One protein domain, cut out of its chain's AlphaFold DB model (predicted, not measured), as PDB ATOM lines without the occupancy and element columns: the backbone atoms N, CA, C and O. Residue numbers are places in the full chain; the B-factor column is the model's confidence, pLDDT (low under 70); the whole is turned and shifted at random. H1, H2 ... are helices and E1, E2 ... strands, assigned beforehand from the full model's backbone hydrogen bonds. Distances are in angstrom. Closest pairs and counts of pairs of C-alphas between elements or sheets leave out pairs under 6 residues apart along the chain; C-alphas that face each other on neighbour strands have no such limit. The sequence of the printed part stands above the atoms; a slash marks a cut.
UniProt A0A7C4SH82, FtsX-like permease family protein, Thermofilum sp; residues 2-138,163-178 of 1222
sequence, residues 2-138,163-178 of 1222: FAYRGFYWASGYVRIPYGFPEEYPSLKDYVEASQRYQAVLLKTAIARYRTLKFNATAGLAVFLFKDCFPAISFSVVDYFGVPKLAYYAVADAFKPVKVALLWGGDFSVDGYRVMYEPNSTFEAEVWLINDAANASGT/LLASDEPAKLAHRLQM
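What this domain is: This is residues 2 to 138 and 163 to 178 of the 1222 residues of the protein "FtsX-like permease family protein" of Thermofilum sp (UniProt A0A7C4SH82). A three-stranded sheet, E1, E4 and E5, has one end of the long helix H2, residues 43 to 51, packed across one face; H3 runs beside H2. The hairpin of E2 and E3 turns off where E1 ends, and sheet, H2 and hairpin make a loose triangle, with H1 near H2. The printed part has 153 residues, in the order H1 H2 H3 E1 E2 E3 E4 E5; the sheet, E1 - E4 - E5, is antiparallel, and the class is mixed, with under half of the residues in named elements. It is only just compact, close to loose, with a radius of gyration of the C-alphas of 17.6 A and spans of 52 by 46 by 26 A.

How they stand to each other: E4, residues 121 to 130, is the inner strand between E1, residues 97 to 105, and E5, residues 171 to 178. N 100 and O 127 are 2.8 A apart, and N 124 and O 176 2.8 A, within hydrogen-bond range. H2, residues 27 to 51, is on the sheet at a height of 8.2 A, over E1 and across the strands at 78 degrees on the local plane; their closest C-alphas, of Ala 47 and Ala 100, are 5.6 A apart. This makes two layers, a helix on one face of a sheet. H3, residues 85 to 93, touches H2 at a shallow tilt of 18 degrees, the same way; their closest C-alphas, of Ala 39 and Ala 86, are 3.9 A apart. H1, residues 2 to 7, is close to H2 but not clearly touching, Phe 2 to Leu 41 being 6.1 A between closest C-alphas. E1 runs on into E2, residues 107 to 110, at 99 degrees; E2 and E3, residues 113 to 116, form an antiparallel hairpin with N 108 and O 115 2.8 A apart. In H1, H2 and H3 every O i to N i+4 pair is within hydrogen-bond range.

Where its parts are: H2 is 36.5 A long from C-alpha 27 at (233.845, 256.220, 257.044). E4 measures 29.7 A, E1 26.7 A and E5 21.5 A, ending at C-alpha 178 (199.080, 238.080, 251.696).

The domain as a whole: The C-alphas farthest apart, of Glu 22 and Gly 137, are 53.1 A apart. Residues 139 to 162 are not printed, and C-alphas 138 and 163 are 6.2 A apart across this cut. The links H1 to H2 and H2 to H3 are long. Model pLDDT is under 70 at residues 3 to 15.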
ATOM      1  N   PHE A   2     211.119 255.987 249.659       72.38
ATOM      2  CA  PHE A   2     212.561 256.193 249.390       72.38
ATOM      3  C   PHE A   2     212.904 257.533 248.707       72.38
ATOM      4  O   PHE A   2     213.836 258.222 249.119       72.38
ATOM      5  N   ALA A   3     212.128 257.951 247.700       65.31
ATOM      6  CA  ALA A   3     212.327 259.249 247.049       65.31
ATOM      7  C   ALA A   3     212.009 260.430 247.990       65.31
ATOM      8  O   ALA A   3     212.783 261.378 248.075       65.31
ATOM      9  N   TYR A   4     210.914 260.343 248.757       59.88
ATOM     10  CA  TYR A   4     210.494 261.383 249.710       59.88
ATOM     11  C   TYR A   4     211.586 261.674 250.751       59.88
ATOM     12  O   TYR A   4     211.941 262.831 250.975       59.88
ATOM     13  N   ARG A   5     212.205 260.626 251.312       61.19
ATOM     14  CA  ARG A   5     213.284 260.773 252.300       61.19
ATOM     15  C   ARG A   5     214.618 261.251 251.711       61.19
ATOM     16  O   ARG A   5     215.444 261.778 252.446       61.19
ATOM     17  N   GLY A   6     214.825 261.102 250.400       57.84
ATOM     18  CA  GLY A   6     216.038 261.549 249.705       57.84
ATOM     19  C   GLY A   6     216.080 263.048 249.373       57.84
ATOM     20  O   GLY A   6     217.168 263.610 249.302       57.84
ATOM     21  N   PHE A   7     214.928 263.708 249.197       54.84
ATOM     22  CA  PHE A   7     214.856 265.115 248.759       54.84
ATOM     23  C   PHE A   7     214.575 266.128 249.885       54.84
ATOM     24  O   PHE A   7     214.933 267.293 249.747       54.84
ATOM     25  N   TYR A   8     213.965 265.713 251.003       49.81
ATOM     26  CA  TYR A   8     213.463 266.633 252.043       49.81
ATOM     27  C   TYR A   8     214.373 266.825 253.272       49.81
ATOM     28  O   TYR A   8     213.986 267.522 254.211       49.81
ATOM     29  N   TRP A   9     215.590 266.272 253.288       49.06
ATOM     30  CA  TRP A   9     216.503 266.367 254.444       49.06
ATOM     31  C   TRP A   9     216.920 267.812 254.785       49.06
ATOM     32  O   TRP A   9     217.116 268.131 255.955       49.06
ATOM     33  N   ALA A  10     216.950 268.720 253.800       48.81
ATOM     34  CA  ALA A  10     217.247 270.142 254.012       48.81
ATOM     35  C   ALA A  10     216.172 270.896 254.830       48.81
ATOM     36  O   ALA A  10     216.426 271.996 255.308       48.81
ATOM     37  N   SER A  11     214.977 270.316 255.007       48.31
ATOM     38  CA  SER A  11     213.872 270.928 255.761       48.31
ATOM     39  C   SER A  11     213.922 270.669 257.274       48.31
ATOM     40  O   SER A  11     213.127 271.247 258.010       48.31
ATOM     41  N   GLY A  12     214.816 269.791 257.752       46.59
ATOM     42  CA  GLY A  12     214.914 269.400 259.167       46.59
ATOM     43  C   GLY A  12     213.837 268.419 259.658       46.59
ATOM     44  O   GLY A  12     213.935 267.929 260.779       46.59
ATOM     45  N   TYR A  13     212.840 268.084 258.830       44.47
ATOM     46  CA  TYR A  13     211.718 267.207 259.206       44.47
ATOM     47  C   TYR A  13     211.953 265.707 258.942       44.47
ATOM     48  O   TYR A  13     211.167 264.881 259.401       44.47
ATOM     49  N   VAL A  14     213.010 265.326 258.211       52.66
ATOM     50  CA  VAL A  14     213.260 263.929 257.808       52.66
ATOM     51  C   VAL A  14     214.705 263.522 258.112       52.66
ATOM     52  O   VAL A  14     215.643 264.213 257.722       52.66
ATOM     53  N   ARG A  15     214.880 262.387 258.806       61.00
ATOM     54  CA  ARG A  15     216.184 261.802 259.172       61.00
ATOM     55  C   ARG A  15     216.934 261.317 257.920       61.00
ATOM     56  O   ARG A  15     216.299 260.779 257.010       61.00
ATOM     57  N   ILE A  16     218.266 261.474 257.885       70.12
ATOM     58  CA  ILE A  16     219.123 260.918 256.817       70.12
ATOM     59  C   ILE A  16     218.828 259.412 256.713       70.12
ATOM     60  O   ILE A  16     218.939 258.725 257.730       70.12
ATOM     61  N   PRO A  17     218.424 258.883 255.538       71.31
ATOM     62  CA  PRO A  17     217.920 257.516 255.442       71.31
ATOM     63  C   PRO A  17     218.918 256.480 255.964       71.31
ATOM     64  O   PRO A  17     218.572 255.644 256.781       71.31
ATOM     65  N   TYR A  18     220.178 256.574 255.562       78.75
ATOM     66  CA  TYR A  18     221.253 255.673 255.979       78.75
ATOM     67  C   TYR A  18     222.038 256.218 257.188       78.75
ATOM     68  O   TYR A  18     223.241 256.018 257.266       78.75
ATOM     69  N   GLY A  19     221.378 256.922 258.114       77.75
ATOM     70  CA  GLY A  19     221.971 257.332 259.393       77.75
ATOM     71  C   GLY A  19     222.999 258.466 259.316       77.75
ATOM     72  O   GLY A  19     223.285 259.010 258.249       77.75
ATOM     73  N   PHE A  20     223.533 258.852 260.476       82.00
ATOM     74  CA  PHE A  20     224.630 259.824 260.577       82.00
ATOM     75  C   PHE A  20     225.993 259.121 260.523       82.00
ATOM     76  O   PHE A  20     226.091 257.990 260.989       82.00
ATOM     77  N   PRO A  21     227.070 259.777 260.044       82.75
ATOM     78  CA  PRO A  21     228.411 259.184 260.017       82.75
ATOM     79  C   PRO A  21     228.883 258.620 261.368       82.75
ATOM     80  O   PRO A  21     229.574 257.609 261.393       82.75
ATOM     81  N   GLU A  22     228.481 259.244 262.480       86.38
ATOM     82  CA  GLU A  22     228.821 258.830 263.853       86.38
ATOM     83  C   GLU A  22     228.189 257.489 264.265       86.38
ATOM     84  O   GLU A  22     228.671 256.837 265.188       86.38
ATOM     85  N   GLU A  23     227.128 257.056 263.577       85.31
ATOM     86  CA  GLU A  23     226.448 255.777 263.824       85.31
ATOM     87  C   GLU A  23     227.206 254.586 263.197       85.31
ATOM     88  O   GLU A  23     226.832 253.432 263.414       85.31
ATOM     89  N   TYR A  24     228.273 254.849 262.430       89.00
ATOM     90  CA  TYR A  24     229.051 253.839 261.715       89.00
ATOM     91  C   TYR A  24     230.458 253.677 262.309       89.00
ATOM     92  O   TYR A  24     231.112 254.667 262.637       89.00
ATOM     93  N   PRO A  25     230.981 252.440 262.394       91.00
ATOM     94  CA  PRO A  25     232.309 252.182 262.949       91.00
ATOM     95  C   PRO A  25     233.451 252.732 262.077       91.00
ATOM     96  O   PRO A  25     234.567 252.899 262.568       91.00
ATOM     97  N   SER A  26     233.198 253.032 260.796       95.19
ATOM     98  CA  SER A  26     234.163 253.691 259.914       95.19
ATOM     99  C   SER A  26     233.500 254.517 258.804       95.19
ATOM    100  O   SER A  26     232.363 254.268 258.398       95.19
ATOM    101  N   LEU A  27     234.261 255.461 258.230       90.75
ATOM    102  CA  LEU A  27     233.845 256.220 257.044       90.75
ATOM    103  C   LEU A  27     233.543 255.304 255.848       90.75
ATOM    104  O   LEU A  27     232.647 255.596 255.060       90.75
ATOM    105  N   LYS A  28     234.275 254.193 255.707       92.12
ATOM    106  CA  LYS A  28     234.065 253.229 254.622       92.12
ATOM    107  C   LYS A  28     232.668 252.611 254.705       92.12
ATOM    108  O   LYS A  28     231.985 252.539 253.687       92.12
ATOM    109  N   ASP A  29     232.237 252.243 255.909       90.50
ATOM    110  CA  ASP A  29     230.921 251.639 256.139       90.50
ATOM    111  C   ASP A  29     229.791 252.640 255.868       90.50
ATOM    112  O   ASP A  29     228.777 252.287 255.265       90.50
ATOM    113  N   TYR A  30     229.996 253.911 256.228       90.31
ATOM    114  CA  TYR A  30     229.062 254.991 255.904       90.31
ATOM    115  C   TYR A  30     228.957 255.236 254.388       90.31
ATOM    116  O   TYR A  30     227.856 255.332 253.839       90.31
ATOM    117  N   VAL A  31     230.093 255.288 253.679       90.75
ATOM    118  CA  VAL A  31     230.123 255.429 252.211       90.75
ATOM    119  C   VAL A  31     229.402 254.260 251.549       90.75
ATOM    120  O   VAL A  31     228.576 254.476 250.660       90.75
ATOM    121  N   GLU A  32     229.657 253.034 251.996       91.38
ATOM    122  CA  GLU A  32     228.992 251.849 251.467       91.38
ATOM    123  C   GLU A  32     227.479 251.881 251.724       91.38
ATOM    124  O   GLU A  32     226.699 251.633 250.803       91.38
ATOM    125  N   ALA A  33     227.044 252.262 252.931       88.50
ATOM    126  CA  ALA A  33     225.628 252.427 253.258       88.50
ATOM    127  C   ALA A  33     224.943 253.474 252.361       88.50
ATOM    128  O   ALA A  33     223.845 253.225 251.851       88.50
ATOM    129  N   SER A  34     225.615 254.599 252.090       88.38
ATOM    130  CA  SER A  34     225.112 255.634 251.179       88.38
ATOM    131  C   SER A  34     224.950 255.116 249.741       88.38
ATOM    132  O   SER A  34     223.918 255.346 249.103       88.38
ATOM    133  N   GLN A  35     225.921 254.339 249.244       91.56
ATOM    134  CA  GLN A  35     225.878 253.771 247.895       91.56
ATOM    135  C   GLN A  35     224.840 252.650 247.773       91.56
ATOM    136  O   GLN A  35     224.164 252.555 246.747       91.56
ATOM    137  N   ARG A  36     224.662 251.823 248.814       90.75
ATOM    138  CA  ARG A  36     223.592 250.813 248.878       90.75
ATOM    139  C   ARG A  36     222.217 251.473 248.825       90.75
ATOM    140  O   ARG A  36     221.362 251.027 248.066       90.75
ATOM    141  N   TYR A  37     222.017 252.564 249.567       88.94
ATOM    142  CA  TYR A  37     220.768 253.324 249.514       88.94
ATOM    143  C   TYR A  37     220.497 253.882 248.109       88.94
ATOM    144  O   TYR A  37     219.398 253.705 247.582       88.94
ATOM    145  N   GLN A  38     221.506 254.493 247.470       90.31
ATOM    146  CA  GLN A  38     221.408 254.983 246.089       90.31
ATOM    147  C   GLN A  38     221.031 253.855 245.112       90.31
ATOM    148  O   GLN A  38     220.161 254.042 244.261       90.31
ATOM    149  N   ALA A  39     221.652 252.679 245.251       91.88
ATOM    150  CA  ALA A  39     221.391 251.516 244.410       91.88
ATOM    151  C   ALA A  39     219.949 251.001 244.549       91.88
ATOM    152  O   ALA A  39     219.275 250.802 243.538       91.88
ATOM    153  N   VAL A  40     219.451 250.841 245.783       89.31
ATOM    154  CA  VAL A  40     218.066 250.413 246.053       89.31
ATOM    155  C   VAL A  40     217.070 251.437 245.514       89.31
ATOM    156  O   VAL A  40     216.141 251.067 244.798       89.31
ATOM    157  N   LEU A  41     217.296 252.729 245.779       89.12
ATOM    158  CA  LEU A  41     216.441 253.813 245.292       89.12
ATOM    159  C   LEU A  41     216.317 253.794 243.762       89.12
ATOM    160  O   LEU A  41     215.201 253.828 243.239       89.12
ATOM    161  N   LEU A  42     217.447 253.735 243.049       91.56
ATOM    162  CA  LEU A  42     217.453 253.731 241.586       91.56
ATOM    163  C   LEU A  42     216.831 252.455 241.022       91.56
ATOM    164  O   LEU A  42     216.022 252.555 240.103       91.56
ATOM    165  N   LYS A  43     217.126 251.280 241.594       91.19
ATOM    166  CA  LYS A  43     216.504 250.011 241.187       91.19
ATOM    167  C   LYS A  43     214.980 250.078 241.298       91.19
ATOM    168  O   LYS A  43     214.284 249.777 240.330       91.19
ATOM    169  N   THR A  44     214.456 250.531 242.440       88.88
ATOM    170  CA  THR A  44     213.009 250.667 242.668       88.88
ATOM    171  C   THR A  44     212.373 251.689 241.720       88.88
ATOM    172  O   THR A  44     211.318 251.420 241.144       88.88
ATOM    173  N   ALA A  45     213.010 252.847 241.519       89.56
ATOM    174  CA  ALA A  45     212.496 253.882 240.626       89.56
ATOM    175  C   ALA A  45     212.480 253.418 239.160       89.56
ATOM    176  O   ALA A  45     211.457 253.545 238.488       89.56
ATOM    177  N   ILE A  46     213.585 252.845 238.674       92.75
ATOM    178  CA  ILE A  46     213.709 252.346 237.298       92.75
ATOM    179  C   ILE A  46     212.694 251.238 237.041       92.75
ATOM    180  O   ILE A  46     212.000 251.302 236.030       92.75
ATOM    181  N   ALA A  47     212.546 250.276 237.961       91.19
ATOM    182  CA  ALA A  47     211.530 249.233 237.851       91.19
ATOM    183  C   ALA A  47     210.138 249.848 237.641       91.19
ATOM    184  O   ALA A  47     209.477 249.534 236.653       91.19
ATOM    185  N   ARG A  48     209.738 250.814 238.482       90.19
ATOM    186  CA  ARG A  48     208.445 251.505 238.353       90.19
ATOM    187  C   ARG A  48     208.288 252.268 237.037       90.19
ATOM    188  O   ARG A  48     207.216 252.230 236.444       90.19
ATOM    189  N   TYR A  49     209.314 252.973 236.568       91.31
ATOM    190  CA  TYR A  49     209.222 253.679 235.287       91.31
ATOM    191  C   TYR A  49     209.133 252.709 234.107       91.31
ATOM    192  O   TYR A  49     208.345 252.942 233.193       91.31
ATOM    193  N   ARG A  50     209.873 251.594 234.138       92.38
ATOM    194  CA  ARG A  50     209.816 250.586 233.072       92.38
ATOM    195  C   ARG A  50     208.479 249.842 233.034       92.38
ATOM    196  O   ARG A  50     208.027 249.520 231.943       92.38
ATOM    197  N   THR A  51     207.779 249.652 234.159       91.75
ATOM    198  CA  THR A  51     206.400 249.112 234.127       91.75
ATOM    199  C   THR A  51     205.391 250.068 233.485       91.75
ATOM    200  O   THR A  51     204.305 249.656 233.098       91.75
ATOM    201  N   LEU A  52     205.723 251.358 233.374       90.81
ATOM    202  CA  LEU A  52     204.878 252.375 232.740       90.81
ATOM    203  C   LEU A  52     205.195 252.574 231.249       90.81
ATOM    204  O   LEU A  52     204.609 253.465 230.621       90.81
ATOM    205  N   LYS A  53     206.101 251.755 230.694       90.31
ATOM    206  CA  LYS A  53     206.477 251.735 229.276       90.31
ATOM    207  C   LYS A  53     205.231 251.752 228.388       90.31
ATOM    208  O   LYS A  53     204.361 250.899 228.536       90.31
ATOM    209  N   PHE A  54     205.163 252.737 227.493       87.69
ATOM    210  CA  PHE A  54     204.101 252.987 226.503       87.69
ATOM    211  C   PHE A  54     202.677 253.169 227.045       87.69
ATOM    212  O   PHE A  54     201.777 253.498 226.280       87.69
ATOM    213  N   ASN A  55     202.478 253.052 228.358       83.44
ATOM    214  CA  ASN A  55     201.235 253.416 229.024       83.44
ATOM    215  C   ASN A  55     201.252 254.897 229.442       83.44
ATOM    216  O   ASN A  55     200.332 255.649 229.142       83.44
ATOM    217  N   ALA A  56     202.336 255.334 230.097       85.06
ATOM    218  CA  ALA A  56     202.489 256.711 230.583       85.06
ATOM    219  C   ALA A  56     203.861 257.340 230.282       85.06
ATOM    220  O   ALA A  56     204.001 258.558 230.360       85.06
ATOM    221  N   THR A  57     204.882 256.543 229.945       83.25
ATOM    222  CA  THR A  57     206.208 257.050 229.556       83.25
ATOM    223  C   THR A  57     206.832 256.209 228.443       83.25
ATOM    224  O   THR A  57     206.634 254.997 228.386       83.25
ATOM    225  N   ALA A  58     207.597 256.851 227.558       81.56
ATOM    226  CA  ALA A  58     208.337 256.210 226.465       81.56
ATOM    227  C   ALA A  58     209.867 256.265 226.658       81.56
ATOM    228  O   ALA A  58     210.617 255.837 225.786       81.56
ATOM    229  N   GLY A  59     210.344 256.792 227.790       83.75
ATOM    230  CA  GLY A  59     211.772 256.897 228.075       83.75
ATOM    231  C   GLY A  59     212.057 257.341 229.505       83.75
ATOM    232  O   GLY A  59     211.217 257.954 230.165       83.75
ATOM    233  N   LEU A  60     213.254 257.022 229.996       88.62
ATOM    234  CA  LEU A  60     213.730 257.461 231.305       88.62
ATOM    235  C   LEU A  60     215.212 257.837 231.211       88.62
ATOM    236  O   LEU A  60     215.987 257.145 230.555       88.62
ATOM    237  N   ALA A  61     215.604 258.925 231.870       89.19
ATOM    238  CA  ALA A  61     216.989 259.378 231.932       89.19
ATOM    239  C   ALA A  61     217.472 259.348 233.386       89.19
ATOM    240  O   ALA A  61     216.904 260.018 234.248       89.19
ATOM    241  N   VAL A  62     218.513 258.560 233.666       88.31
ATOM    242  CA  VAL A  62     219.111 258.477 235.006       88.31
ATOM    243  C   VAL A  62     220.021 259.688 235.221       88.31
ATOM    244  O   VAL A  62     221.021 259.851 234.522       88.31
ATOM    245  N   PHE A  63     219.683 260.535 236.195       86.62
ATOM    246  CA  PHE A  63     220.507 261.674 236.596       86.62
ATOM    247  C   PHE A  63     221.378 261.303 237.815       86.62
ATOM    248  O   PHE A  63     220.836 261.024 238.880       86.62
ATOM    249  N   LEU A  64     222.708 261.271 237.736       90.12
ATOM    250  CA  LEU A  64     223.551 261.471 236.549       90.12
ATOM    251  C   LEU A  64     224.513 260.298 236.344       90.12
ATOM    252  O   LEU A  64     224.760 259.505 237.247       90.12
ATOM    253  N   PHE A  65     225.036 260.153 235.128       93.44
ATOM    254  CA  PHE A  65     225.883 259.010 234.795       93.44
ATOM    255  C   PHE A  65     227.273 259.113 235.444       93.44
ATOM    256  O   PHE A  65     227.692 258.186 236.137       93.44
ATOM    257  N   LYS A  66     227.959 260.250 235.261       94.38
ATOM    258  CA  LYS A  66     229.343 260.471 235.702       94.38
ATOM    259  C   LYS A  66     229.593 261.899 236.195       94.38
ATOM    260  O   LYS A  66     229.088 262.841 235.589       94.38
ATOM    261  N   ASP A  67     230.423 262.060 237.224       94.44
ATOM    262  CA  ASP A  67     230.878 263.378 237.685       94.44
ATOM    263  C   ASP A  67     231.902 264.055 236.763       94.44
ATOM    264  O   ASP A  67     232.790 263.411 236.198       94.44
ATOM    265  N   CYS A  68     231.831 265.387 236.683       95.06
ATOM    266  CA  CYS A  68     232.809 266.222 235.979       95.06
ATOM    267  C   CYS A  68     233.991 266.684 236.857       95.06
ATOM    268  O   CYS A  68     234.968 267.200 236.320       95.06
ATOM    269  N   PHE A  69     233.933 266.471 238.176       93.12
ATOM    270  CA  PHE A  69     235.020 266.686 239.144       93.12
ATOM    271  C   PHE A  69     234.815 265.775 240.374       93.12
ATOM    272  O   PHE A  69     233.707 265.270 240.556       93.12
ATOM    273  N   PRO A  70     235.827 265.537 241.233       93.88
ATOM    274  CA  PRO A  70     235.639 264.758 242.461       93.88
ATOM    275  C   PRO A  70     234.566 265.388 243.367       93.88
ATOM    276  O   PRO A  70     234.767 266.481 243.895       93.88
ATOM    277  N   ALA A  71     233.426 264.714 243.536       87.81
ATOM    278  CA  ALA A  71     232.262 265.268 244.224       87.81
ATOM    279  C   ALA A  71     231.467 264.204 244.993       87.81
ATOM    280  O   ALA A  71     231.450 263.026 244.633       87.81
ATOM    281  N   ILE A  72     230.743 264.645 246.024       87.75
ATOM    282  CA  ILE A  72     229.638 263.882 246.614       87.75
ATOM    283  C   ILE A  72     228.393 264.222 245.794       87.75
ATOM    284  O   ILE A  72     227.886 265.339 245.864       87.75
ATOM    285  N   SER A  73     227.935 263.282 244.971       88.12
ATOM    286  CA  SER A  73     226.893 263.535 243.976       88.12
ATOM    287  C   SER A  73     226.002 262.314 243.722       88.12
ATOM    288  O   SER A  73     226.242 261.217 244.233       88.12
ATOM    289  N   PHE A  74     225.007 262.505 242.851       88.62
ATOM    290  CA  PHE A  74     224.106 261.464 242.350       88.62
ATOM    291  C   PHE A  74     224.711 260.579 241.249       88.62
ATOM    292  O   PHE A  74     223.987 259.767 240.671       88.62
ATOM    293  N   SER A  75     226.000 260.728 240.925       94.06
ATOM    294  CA  SER A  75     226.636 259.938 239.872       94.06
ATOM    295  C   SER A  75     226.618 258.444 240.195       94.06
ATOM    296  O   SER A  75     226.751 258.061 241.364       94.06
ATOM    297  N   VAL A  76     226.463 257.595 239.179       95.56
ATOM    298  CA  VAL A  76     226.626 256.135 239.319       95.56
ATOM    299  C   VAL A  76     228.057 255.684 239.020       95.56
ATOM    300  O   VAL A  76     228.490 254.650 239.521       95.56
ATOM    301  N   VAL A  77     228.814 256.486 238.271       96.19
ATOM    302  CA  VAL A  77     230.262 256.362 238.070       96.19
ATOM    303  C   VAL A  77     230.923 257.627 238.607       96.19
ATOM    304  O   VAL A  77     230.498 258.733 238.279       96.19
ATOM    305  N   ASP A  78     231.953 257.493 239.436       94.44
ATOM    306  CA  ASP A  78     232.643 258.671 239.963       94.44
ATOM    307  C   ASP A  78     233.508 259.389 238.901       94.44
ATOM    308  O   ASP A  78     233.622 258.974 237.741       94.44
ATOM    309  N   TYR A  79     234.141 260.492 239.299       95.69
ATOM    310  CA  TYR A  79     235.027 261.276 238.433       95.69
ATOM    311  C   TYR A  79     236.164 260.446 237.805       95.69
ATOM    312  O   TYR A  79     236.467 260.599 236.614       95.69
ATOM    313  N   PHE A  80     236.755 259.532 238.579       96.06
ATOM    314  CA  PHE A  80     237.884 258.693 238.170       96.06
ATOM    315  C   PHE A  80     237.467 257.494 237.311       96.06
ATOM    316  O   PHE A  80     238.326 256.776 236.806       96.06
ATOM    317  N   GLY A  81     236.166 257.300 237.083       94.31
ATOM    318  CA  GLY A  81     235.653 256.180 236.301       94.31
ATOM    319  C   GLY A  81     235.412 254.920 237.129       94.31
ATOM    320  O   GLY A  81     235.245 253.853 236.544       94.31
ATOM    321  N   VAL A  82     235.383 255.021 238.460       95.12
ATOM    322  CA  VAL A  82     235.093 253.895 239.351       95.12
ATOM    323  C   VAL A  82     233.571 253.709 239.444       95.12
ATOM    324  O   VAL A  82     232.861 254.637 239.854       95.12
ATOM    325  N   PRO A  83     233.031 252.534 239.068       96.31
ATOM    326  CA  PRO A  83     231.611 252.242 239.223       96.31
ATOM    327  C   PRO A  83     231.211 252.161 240.701       96.31
ATOM    328  O   PRO A  83     231.825 251.432 241.480       96.31
ATOM    329  N   LYS A  84     230.147 252.872 241.083       95.25
ATOM    330  CA  LYS A  84     229.511 252.741 242.404       95.25
ATOM    331  C   LYS A  84     228.559 251.543 242.423       95.25
ATOM    332  O   LYS A  84     228.160 251.046 241.370       95.25
ATOM    333  N   LEU A  85     228.082 251.139 243.604       95.31
ATOM    334  CA  LEU A  85     227.063 250.075 243.720       95.31
ATOM    335  C   LEU A  85     225.815 250.349 242.862       95.31
ATOM    336  O   LEU A  85     225.236 249.437 242.270       95.31
ATOM    337  N   ALA A  86     225.436 251.621 242.740       94.25
ATOM    338  CA  ALA A  86     224.327 252.056 241.908       94.25
ATOM    339  C   ALA A  86     224.520 251.768 240.408       94.25
ATOM    340  O   ALA A  86     223.534 251.505 239.728       94.25
ATOM    341  N   TYR A  87     225.754 251.763 239.887       96.44
ATOM    342  CA  TYR A  87     226.019 251.436 238.482       96.44
ATOM    343  C   TYR A  87     225.555 250.019 238.146       96.44
ATOM    344  O   TYR A  87     224.829 249.818 237.174       96.44
ATOM    345  N   TYR A  88     225.915 249.049 238.987       95.94
ATOM    346  CA  TYR A  88     225.538 247.651 238.794       95.94
ATOM    347  C   TYR A  88     224.026 247.445 238.927       95.94
ATOM    348  O   TYR A  88     223.436 246.720 238.131       95.94
ATOM    349  N   ALA A  89     223.385 248.134 239.877       93.81
ATOM    350  CA  ALA A  89     221.932 248.091 240.032       93.81
ATOM    351  C   ALA A  89     221.195 248.683 238.818       93.81
ATOM    352  O   ALA A  89     220.202 248.116 238.370       93.81
ATOM    353  N   VAL A  90     221.692 249.792 238.260       94.88
ATOM    354  CA  VAL A  90     221.143 250.404 237.039       94.88
ATOM    355  C   VAL A  90     221.357 249.498 235.826       94.88
ATOM    356  O   VAL A  90     220.430 249.319 235.039       94.88
ATOM    357  N   ALA A  91     222.541 248.899 235.683       94.25
ATOM    358  CA  ALA A  91     222.841 247.973 234.594       94.25
ATOM    359  C   ALA A  91     221.925 246.738 234.621       94.25
ATOM    360  O   ALA A  91     221.374 246.362 233.587       94.25
ATOM    361  N   ASP A  92     221.705 246.145 235.800       94.19
ATOM    362  CA  ASP A  92     220.768 245.030 235.961       94.19
ATOM    363  C   ASP A  92     219.320 245.448 235.667       94.19
ATOM    364  O   ASP A  92     218.620 244.792 234.893       94.19
ATOM    365  N   ALA A  93     218.885 246.590 236.210       92.88
ATOM    366  CA  ALA A  93     217.535 247.108 236.010       92.88
ATOM    367  C   ALA A  93     217.232 247.473 234.545       92.88
ATOM    368  O   ALA A  93     216.057 247.558 234.183       92.88
ATOM    369  N   PHE A  94     218.257 247.660 233.701       92.56
ATOM    370  CA  PHE A  94     218.149 247.944 232.266       92.56
ATOM    371  C   PHE A  94     218.395 246.747 231.343       92.56
ATOM    372  O   PHE A  94     218.473 246.927 230.127       92.56
ATOM    373  N   LYS A  95     218.452 245.517 231.868       93.50
ATOM    374  CA  LYS A  95     218.474 244.328 231.006       93.50
ATOM    375  C   LYS A  95     217.335 244.371 229.963       93.50
ATOM    376  O   LYS A  95     216.206 244.738 230.325       93.50
ATOM    377  N   PRO A  96     217.603 243.994 228.694       91.44
ATOM    378  CA  PRO A  96     216.618 244.074 227.612       91.44
ATOM    379  C   PRO A  96     215.349 243.262 227.880       91.44
ATOM    380  O   PRO A  96     214.252 243.782 227.720       91.44
ATOM    381  N   VAL A  97     215.491 242.021 228.352       92.19
ATOM    382  CA  VAL A  97     214.387 241.218 228.896       92.19
ATOM    383  C   VAL A  97     214.530 241.239 230.413       92.19
ATOM    384  O   VAL A  97     215.579 240.850 230.928       92.19
ATOM    385  N   LYS A  98     213.517 241.734 231.127       93.38
ATOM    386  CA  LYS A  98     213.574 241.948 232.578       93.38
ATOM    387  C   LYS A  98     212.266 241.534 233.236       93.38
ATOM    388  O   LYS A  98     211.185 241.886 232.757       93.38
ATOM    389  N   VAL A  99     212.380 240.860 234.377       94.00
ATOM    390  CA  VAL A  99     211.275 240.750 235.329       94.00
ATOM    391  C   VAL A  99     211.431 241.830 236.387       94.00
ATOM    392  O   VAL A  99     212.443 241.895 237.079       94.00
ATOM    393  N   ALA A 100     210.431 242.696 236.512       93.44
ATOM    394  CA  ALA A 100     210.401 243.745 237.520       93.44
ATOM    395  C   ALA A 100     209.449 243.369 238.658       93.44
ATOM    396  O   ALA A 100     208.308 242.971 238.426       93.44
ATOM    397  N   LEU A 101     209.917 243.543 239.892       93.06
ATOM    398  CA  LEU A 101     209.098 243.437 241.095       93.06
ATOM    399  C   LEU A 101     208.691 244.832 241.556       93.06
ATOM    400  O   LEU A 101     209.542 245.640 241.932       93.06
ATOM    401  N   LEU A 102     207.388 245.101 241.561       91.56
ATOM    402  CA  LEU A 102     206.829 246.194 242.349       91.56
ATOM    403  C   LEU A 102     206.277 245.603 243.633       91.56
ATOM    404  O   LEU A 102     205.611 244.580 243.601       91.56
ATOM    405  N   TRP A 103     206.562 246.222 244.765       89.69
ATOM    406  CA  TRP A 103     206.156 245.716 246.069       89.69
ATOM    407  C   TRP A 103     205.542 246.842 246.894       89.69
ATOM    408  O   TRP A 103     205.820 248.026 246.679       89.69
ATOM    409  N   GLY A 104     204.649 246.457 247.796       84.38
ATOM    410  CA  GLY A 104     203.727 247.344 248.485       84.38
ATOM    411  C   GLY A 104     203.151 246.712 249.749       84.38
ATOM    412  O   GLY A 104     203.718 245.775 250.318       84.38
ATOM    413  N   GLY A 105     202.023 247.245 250.201       82.12
ATOM    414  CA  GLY A 105     201.400 246.880 251.469       82.12
ATOM    415  C   GLY A 105     201.938 247.680 252.659       82.12
ATOM    416  O   GLY A 105     202.417 248.811 252.539       82.12
ATOM    417  N   ASP A 106     201.851 247.084 253.840       74.19
ATOM    418  CA  ASP A 106     202.032 247.735 255.126       74.19
ATOM    419  C   ASP A 106     203.454 247.652 255.670       74.19
ATOM    420  O   ASP A 106     203.711 247.051 256.713       74.19
ATOM    421  N   PHE A 107     204.377 248.309 254.974       83.25
ATOM    422  CA  PHE A 107     205.763 248.405 255.408       83.25
ATOM    423  C   PHE A 107     206.113 249.772 255.994       83.25
ATOM    424  O   PHE A 107     205.526 250.809 255.691       83.25
ATOM    425  N   SER A 108     207.152 249.756 256.815       78.62
ATOM    426  CA  SER A 108     207.935 250.916 257.211       78.62
ATOM    427  C   SER A 108     209.339 250.778 256.631       78.62
ATOM    428  O   SER A 108     209.810 249.670 256.380       78.62
ATOM    429  N   VAL A 109     210.006 251.900 256.382       76.56
ATOM    430  CA  VAL A 109     211.392 251.900 255.904       76.56
ATOM    431  C   VAL A 109     212.304 252.351 257.033       76.56
ATOM    432  O   VAL A 109     212.096 253.429 257.600       76.56
ATOM    433  N   ASP A 110     213.317 251.544 257.325       74.62
ATOM    434  CA  ASP A 110     214.425 251.891 258.213       74.62
ATOM    435  C   ASP A 110     215.733 251.852 257.410       74.62
ATOM    436  O   ASP A 110     216.241 250.796 257.023       74.62
ATOM    437  N   GLY A 111     216.202 253.034 257.019       74.69
ATOM    438  CA  GLY A 111     217.214 253.220 255.984       74.69
ATOM    439  C   GLY A 111     216.888 252.588 254.642       74.69
ATOM    440  O   GLY A 111     216.040 253.107 253.922       74.69
ATOM    441  N   TYR A 112     217.598 251.525 254.264       76.25
ATOM    442  CA  TYR A 112     217.308 250.758 253.045       76.25
ATOM    443  C   TYR A 112     216.480 249.494 253.325       76.25
ATOM    444  O   TYR A 112     216.095 248.798 252.386       76.25
ATOM    445  N   ARG A 113     216.215 249.173 254.600       84.56
ATOM    446  CA  ARG A 113     215.488 247.967 255.004       84.56
ATOM    447  C   ARG A 113     213.993 248.221 254.950       84.56
ATOM    448  O   ARG A 113     213.489 249.184 255.531       84.56
ATOM    449  N   VAL A 114     213.285 247.323 254.278       87.38
ATOM    450  CA  VAL A 114     211.826 247.302 254.262       87.38
ATOM    451  C   VAL A 114     211.362 246.419 255.412       87.38
ATOM    452  O   VAL A 114     211.728 245.250 255.477       87.38
ATOM    453  N   MET A 115     210.608 246.997 256.341       87.50
ATOM    454  CA  MET A 115     210.175 246.376 257.590       87.50
ATOM    455  C   MET A 115     208.651 246.260 257.601       87.50
ATOM    456  O   MET A 115     207.958 247.271 257.724       87.50
ATOM    457  N   TYR A 116     208.129 245.044 257.531       89.31
ATOM    458  CA  TYR A 116     206.716 244.747 257.734       89.31
ATOM    459  C   TYR A 116     206.441 244.420 259.205       89.31
ATOM    460  O   TYR A 116     207.314 243.933 259.931       89.31
ATOM    461  N   GLU A 117     205.227 244.712 259.660       85.50
ATOM    462  CA  GLU A 117     204.773 244.354 261.004       85.50
ATOM    463  C   GLU A 117     203.964 243.045 260.961       85.50
ATOM    464  O   GLU A 117     203.421 242.677 259.918       85.50
ATOM    465  N   PRO A 118     203.869 242.305 262.074       82.25
ATOM    466  CA  PRO A 118     203.012 241.126 262.152       82.25
ATOM    467  C   PRO A 118     201.576 241.421 261.705       82.25
ATOM    468  O   PRO A 118     200.991 242.418 262.130       82.25
ATOM    469  N   ASN A 119     200.991 240.533 260.895       75.62
ATOM    470  CA  ASN A 119     199.634 240.644 260.337       75.62
ATOM    471  C   ASN A 119     199.390 241.846 259.409       75.62
ATOM    472  O   ASN A 119     198.248 242.063 258.994       75.62
ATOM    473  N   SER A 120     200.434 242.597 259.063       81.19
ATOM    474  CA  SER A 120     200.366 243.669 258.079       81.19
ATOM    475  C   SER A 120     200.223 243.077 256.666       81.19
ATOM    476  O   SER A 120     200.538 241.906 256.439       81.19
ATOM    477  N   THR A 121     199.709 243.838 255.703       83.00
ATOM    478  CA  THR A 121     199.598 243.351 254.316       83.00
ATOM    479  C   THR A 121     200.948 243.402 253.599       83.00
ATOM    480  O   THR A 121     201.698 244.363 253.736       83.00
ATOM    481  N   PHE A 122     201.273 242.368 252.827       88.19
ATOM    482  CA  PHE A 122     202.371 242.355 251.863       88.19
ATOM    483  C   PHE A 122     201.784 242.200 250.466       88.19
ATOM    484  O   PHE A 122     201.000 241.283 250.216       88.19
ATOM    485  N   GLU A 123     202.186 243.092 249.568       90.00
ATOM    486  CA  GLU A 123     201.778 243.072 248.170       90.00
ATOM    487  C   GLU A 123     203.001 243.050 247.268       90.00
ATOM    488  O   GLU A 123     203.974 243.769 247.504       90.00
ATOM    489  N   ALA A 124     202.937 242.254 246.210       91.94
ATOM    490  CA  ALA A 124     203.922 242.265 245.149       91.94
ATOM    491  C   ALA A 124     203.265 242.043 243.786       91.94
ATOM    492  O   ALA A 124     202.408 241.182 243.608       91.94
ATOM    493  N   GLU A 125     203.701 242.807 242.801       93.81
ATOM    494  CA  GLU A 125     203.343 242.671 241.404       93.81
ATOM    495  C   GLU A 125     204.579 242.262 240.613       93.81
ATOM    496  O   GLU A 125     205.626 242.912 240.670       93.81
ATOM    497  N   VAL A 126     204.433 241.187 239.848       93.94
ATOM    498  CA  VAL A 126     205.470 240.678 238.962       93.94
ATOM    499  C   VAL A 126     205.163 241.162 237.554       93.94
ATOM    500  O   VAL A 126     204.143 240.793 236.972       93.94
ATOM    501  N   TRP A 127     206.043 241.994 237.013       94.12
ATOM    502  CA  TRP A 127     205.904 242.606 235.698       94.12
ATOM    503  C   TRP A 127     206.940 242.052 234.729       94.12
ATOM    504  O   TRP A 127     208.108 241.891 235.079       94.12
ATOM    505  N   LEU A 128     206.516 241.814 233.493       92.88
ATOM    506  CA  LEU A 128     207.388 241.425 232.395       92.88
ATOM    507  C   LEU A 128     207.637 242.623 231.478       92.88
ATOM    508  O   LEU A 128     206.696 243.291 231.041       92.88
ATOM    509  N   ILE A 129     208.910 242.869 231.175       93.00
ATOM    510  CA  ILE A 129     209.360 243.919 230.262       93.00
ATOM    511  C   ILE A 129     210.279 243.285 229.218       93.00
ATOM    512  O   ILE A 129     211.238 242.594 229.570       93.00
ATOM    513  N   ASN A 130     210.006 243.545 227.939       92.25
ATOM    514  CA  ASN A 130     210.881 243.159 226.838       92.25
ATOM    515  C   ASN A 130     211.179 244.367 225.941       92.25
ATOM    516  O   ASN A 130     210.265 244.957 225.374       92.25
ATOM    517  N   ASP A 131     212.458 244.708 225.809       91.12
ATOM    518  CA  ASP A 131     212.994 245.732 224.905       91.12
ATOM    519  C   ASP A 131     213.886 245.113 223.805       91.12
ATOM    520  O   ASP A 131     214.411 245.823 222.949       91.12
ATOM    521  N   ALA A 132     214.082 243.789 223.809       90.12
ATOM    522  CA  ALA A 132     214.889 243.086 222.817       90.12
ATOM    523  C   ALA A 132     214.063 242.746 221.569       90.12
ATOM    524  O   ALA A 132     213.200 241.873 221.604       90.12
ATOM    525  N   ALA A 133     214.398 243.375 220.437       82.81
ATOM    526  CA  ALA A 133     213.698 243.196 219.158       82.81
ATOM    527  C   ALA A 133     213.644 241.738 218.654       82.81
ATOM    528  O   ALA A 133     212.721 241.367 217.937       82.81
ATOM    529  N   ASN A 134     214.612 240.905 219.050       82.00
ATOM    530  CA  ASN A 134     214.732 239.516 218.594       82.00
ATOM    531  C   ASN A 134     214.293 238.482 219.647       82.00
ATOM    532  O   ASN A 134     214.478 237.286 219.429       82.00
ATOM    533  N   ALA A 135     213.778 238.910 220.805       79.25
ATOM    534  CA  ALA A 135     213.347 237.994 221.860       79.25
ATOM    535  C   ALA A 135     211.857 237.663 221.701       79.25
ATOM    536  O   ALA A 135     211.006 238.524 221.903       79.25
ATOM    537  N   SER A 136     211.553 236.413 221.352       77.06
ATOM    538  CA  SER A 136     210.190 235.886 221.225       77.06
ATOM    539  C   SER A 136     210.141 234.409 221.632       77.06
ATOM    540  O   SER A 136     211.168 233.728 221.664       77.06
ATOM    541  N   GLY A 137     208.949 233.919 221.975       82.69
ATOM    542  CA  GLY A 137     208.711 232.525 222.352       82.69
ATOM    543  C   GLY A 137     208.084 232.357 223.734       82.69
ATOM    544  O   GLY A 137     207.844 233.324 224.463       82.69
ATOM    545  N   THR A 138     207.814 231.099 224.082       87.25
ATOM    546  CA  THR A 138     207.201 230.728 225.355       87.25
ATOM    547  C   THR A 138     208.223 230.785 226.490       87.25
ATOM    548  O   THR A 138     209.280 230.156 226.420       87.25
ATOM    549  N   LEU A 163     206.484 235.686 225.614       87.19
ATOM    550  CA  LEU A 163     207.250 236.928 225.681       87.19
ATOM    551  C   LEU A 163     206.582 238.006 224.821       87.19
ATOM    552  O   LEU A 163     206.159 237.744 223.697       87.19
ATOM    553  N   LEU A 164     206.511 239.217 225.369       86.06
ATOM    554  CA  LEU A 164     205.995 240.412 224.693       86.06
ATOM    555  C   LEU A 164     206.895 240.795 223.517       86.06
ATOM    556  O   LEU A 164     208.107 240.614 223.624       86.06
ATOM    557  N   ALA A 165     206.358 241.391 222.454       86.62
ATOM    558  CA  ALA A 165     207.197 242.058 221.460       86.62
ATOM    559  C   ALA A 165     207.871 243.319 222.047       86.62
ATOM    560  O   ALA A 165     207.433 243.881 223.054       86.62
ATOM    561  N   SER A 166     208.965 243.779 221.430       88.31
ATOM    562  CA  SER A 166     209.748 244.914 221.949       88.31
ATOM    563  C   SER A 166     209.001 246.254 221.935       88.31
ATOM    564  O   SER A 166     209.384 247.180 222.651       88.31
ATOM    565  N   ASP A 167     207.956 246.377 221.121       87.44
ATOM    566  CA  ASP A 167     207.095 247.552 220.965       87.44
ATOM    567  C   ASP A 167     205.817 247.496 221.823       87.44
ATOM    568  O   ASP A 167     205.047 248.456 221.847       87.44
ATOM    569  N   GLU A 168     205.613 246.428 222.597       88.69
ATOM    570  CA  GLU A 168     204.473 246.307 223.505       88.69
ATOM    571  C   GLU A 168     204.715 247.007 224.864       88.69
ATOM    572  O   GLU A 168     205.856 247.077 225.354       88.69
ATOM    573  N   PRO A 169     203.650 247.525 225.516       91.06
ATOM    574  CA  PRO A 169     203.699 247.958 226.911       91.06
ATOM    575  C   PRO A 169     204.128 246.826 227.854       91.06
ATOM    576  O   PRO A 169     203.933 245.645 227.567       91.06
ATOM    577  N   ALA A 170     204.665 247.179 229.025       91.12
ATOM    578  CA  ALA A 170     204.958 246.183 230.058       91.12
ATOM    579  C   ALA A 170     203.677 245.449 230.498       91.12
ATOM    580  O   ALA A 170     202.608 246.055 230.604       91.12
ATOM    581  N   LYS A 171     203.786 244.150 230.802       91.38
ATOM    582  CA  LYS A 171     202.640 243.306 231.177       91.38
ATOM    583  C   LYS A 171     202.723 242.864 232.630       91.38
ATOM    584  O   LYS A 171     203.733 242.305 233.053       91.38
ATOM    585  N   LEU A 172     201.634 243.053 233.373       91.88
ATOM    586  CA  LEU A 172     201.462 242.465 234.699       91.88
ATOM    587  C   LEU A 172     201.263 240.953 234.542       91.88
ATOM    588  O   LEU A 172     200.269 240.510 233.971       91.88
ATOM    589  N   ALA A 173     202.224 240.169 235.023       89.75
ATOM    590  CA  ALA A 173     202.214 238.715 234.925       89.75
ATOM    591  C   ALA A 173     201.485 238.057 236.102       89.75
ATOM    592  O   ALA A 173     200.724 237.111 235.913       89.75
ATOM    593  N   HIS A 174     201.718 238.550 237.319       90.81
ATOM    594  CA  HIS A 174     201.123 237.999 238.534       90.81
ATOM    595  C   HIS A 174     201.031 239.059 239.635       90.81
ATOM    596  O   HIS A 174     201.877 239.950 239.711       90.81
ATOM    597  N   ARG A 175     200.029 238.937 240.512       90.25
ATOM    598  CA  ARG A 175     199.890 239.740 241.731       90.25
ATOM    599  C   ARG A 175     199.805 238.803 242.931       90.25
ATOM    600  O   ARG A 175     198.953 237.921 242.964       90.25
ATOM    601  N   LEU A 176     200.678 239.028 243.903       87.56
ATOM    602  CA  LEU A 176     200.716 238.357 245.191       87.56
ATOM    603  C   LEU A 176     200.228 239.334 246.262       87.56
ATOM    604  O   LEU A 176     200.757 240.436 246.377       87.56
ATOM    605  N   GLN A 177     199.246 238.919 247.054       86.44
ATOM    606  CA  GLN A 177     198.774 239.658 248.221       86.44
ATOM    607  C   GLN A 177     198.580 238.669 249.368       86.44
ATOM    608  O   GLN A 177     197.905 237.652 249.209       86.44
ATOM    609  N   MET A 178     199.198 238.936 250.515       86.00
ATOM    610  CA  MET A 178     199.080 238.080 251.696       86.00
ATOM    611  C   MET A 178     199.274 238.866 252.990       86.00
ATOM    612  O   MET A 178     199.901 239.923 252.998       86.00
TER     613      MET A 178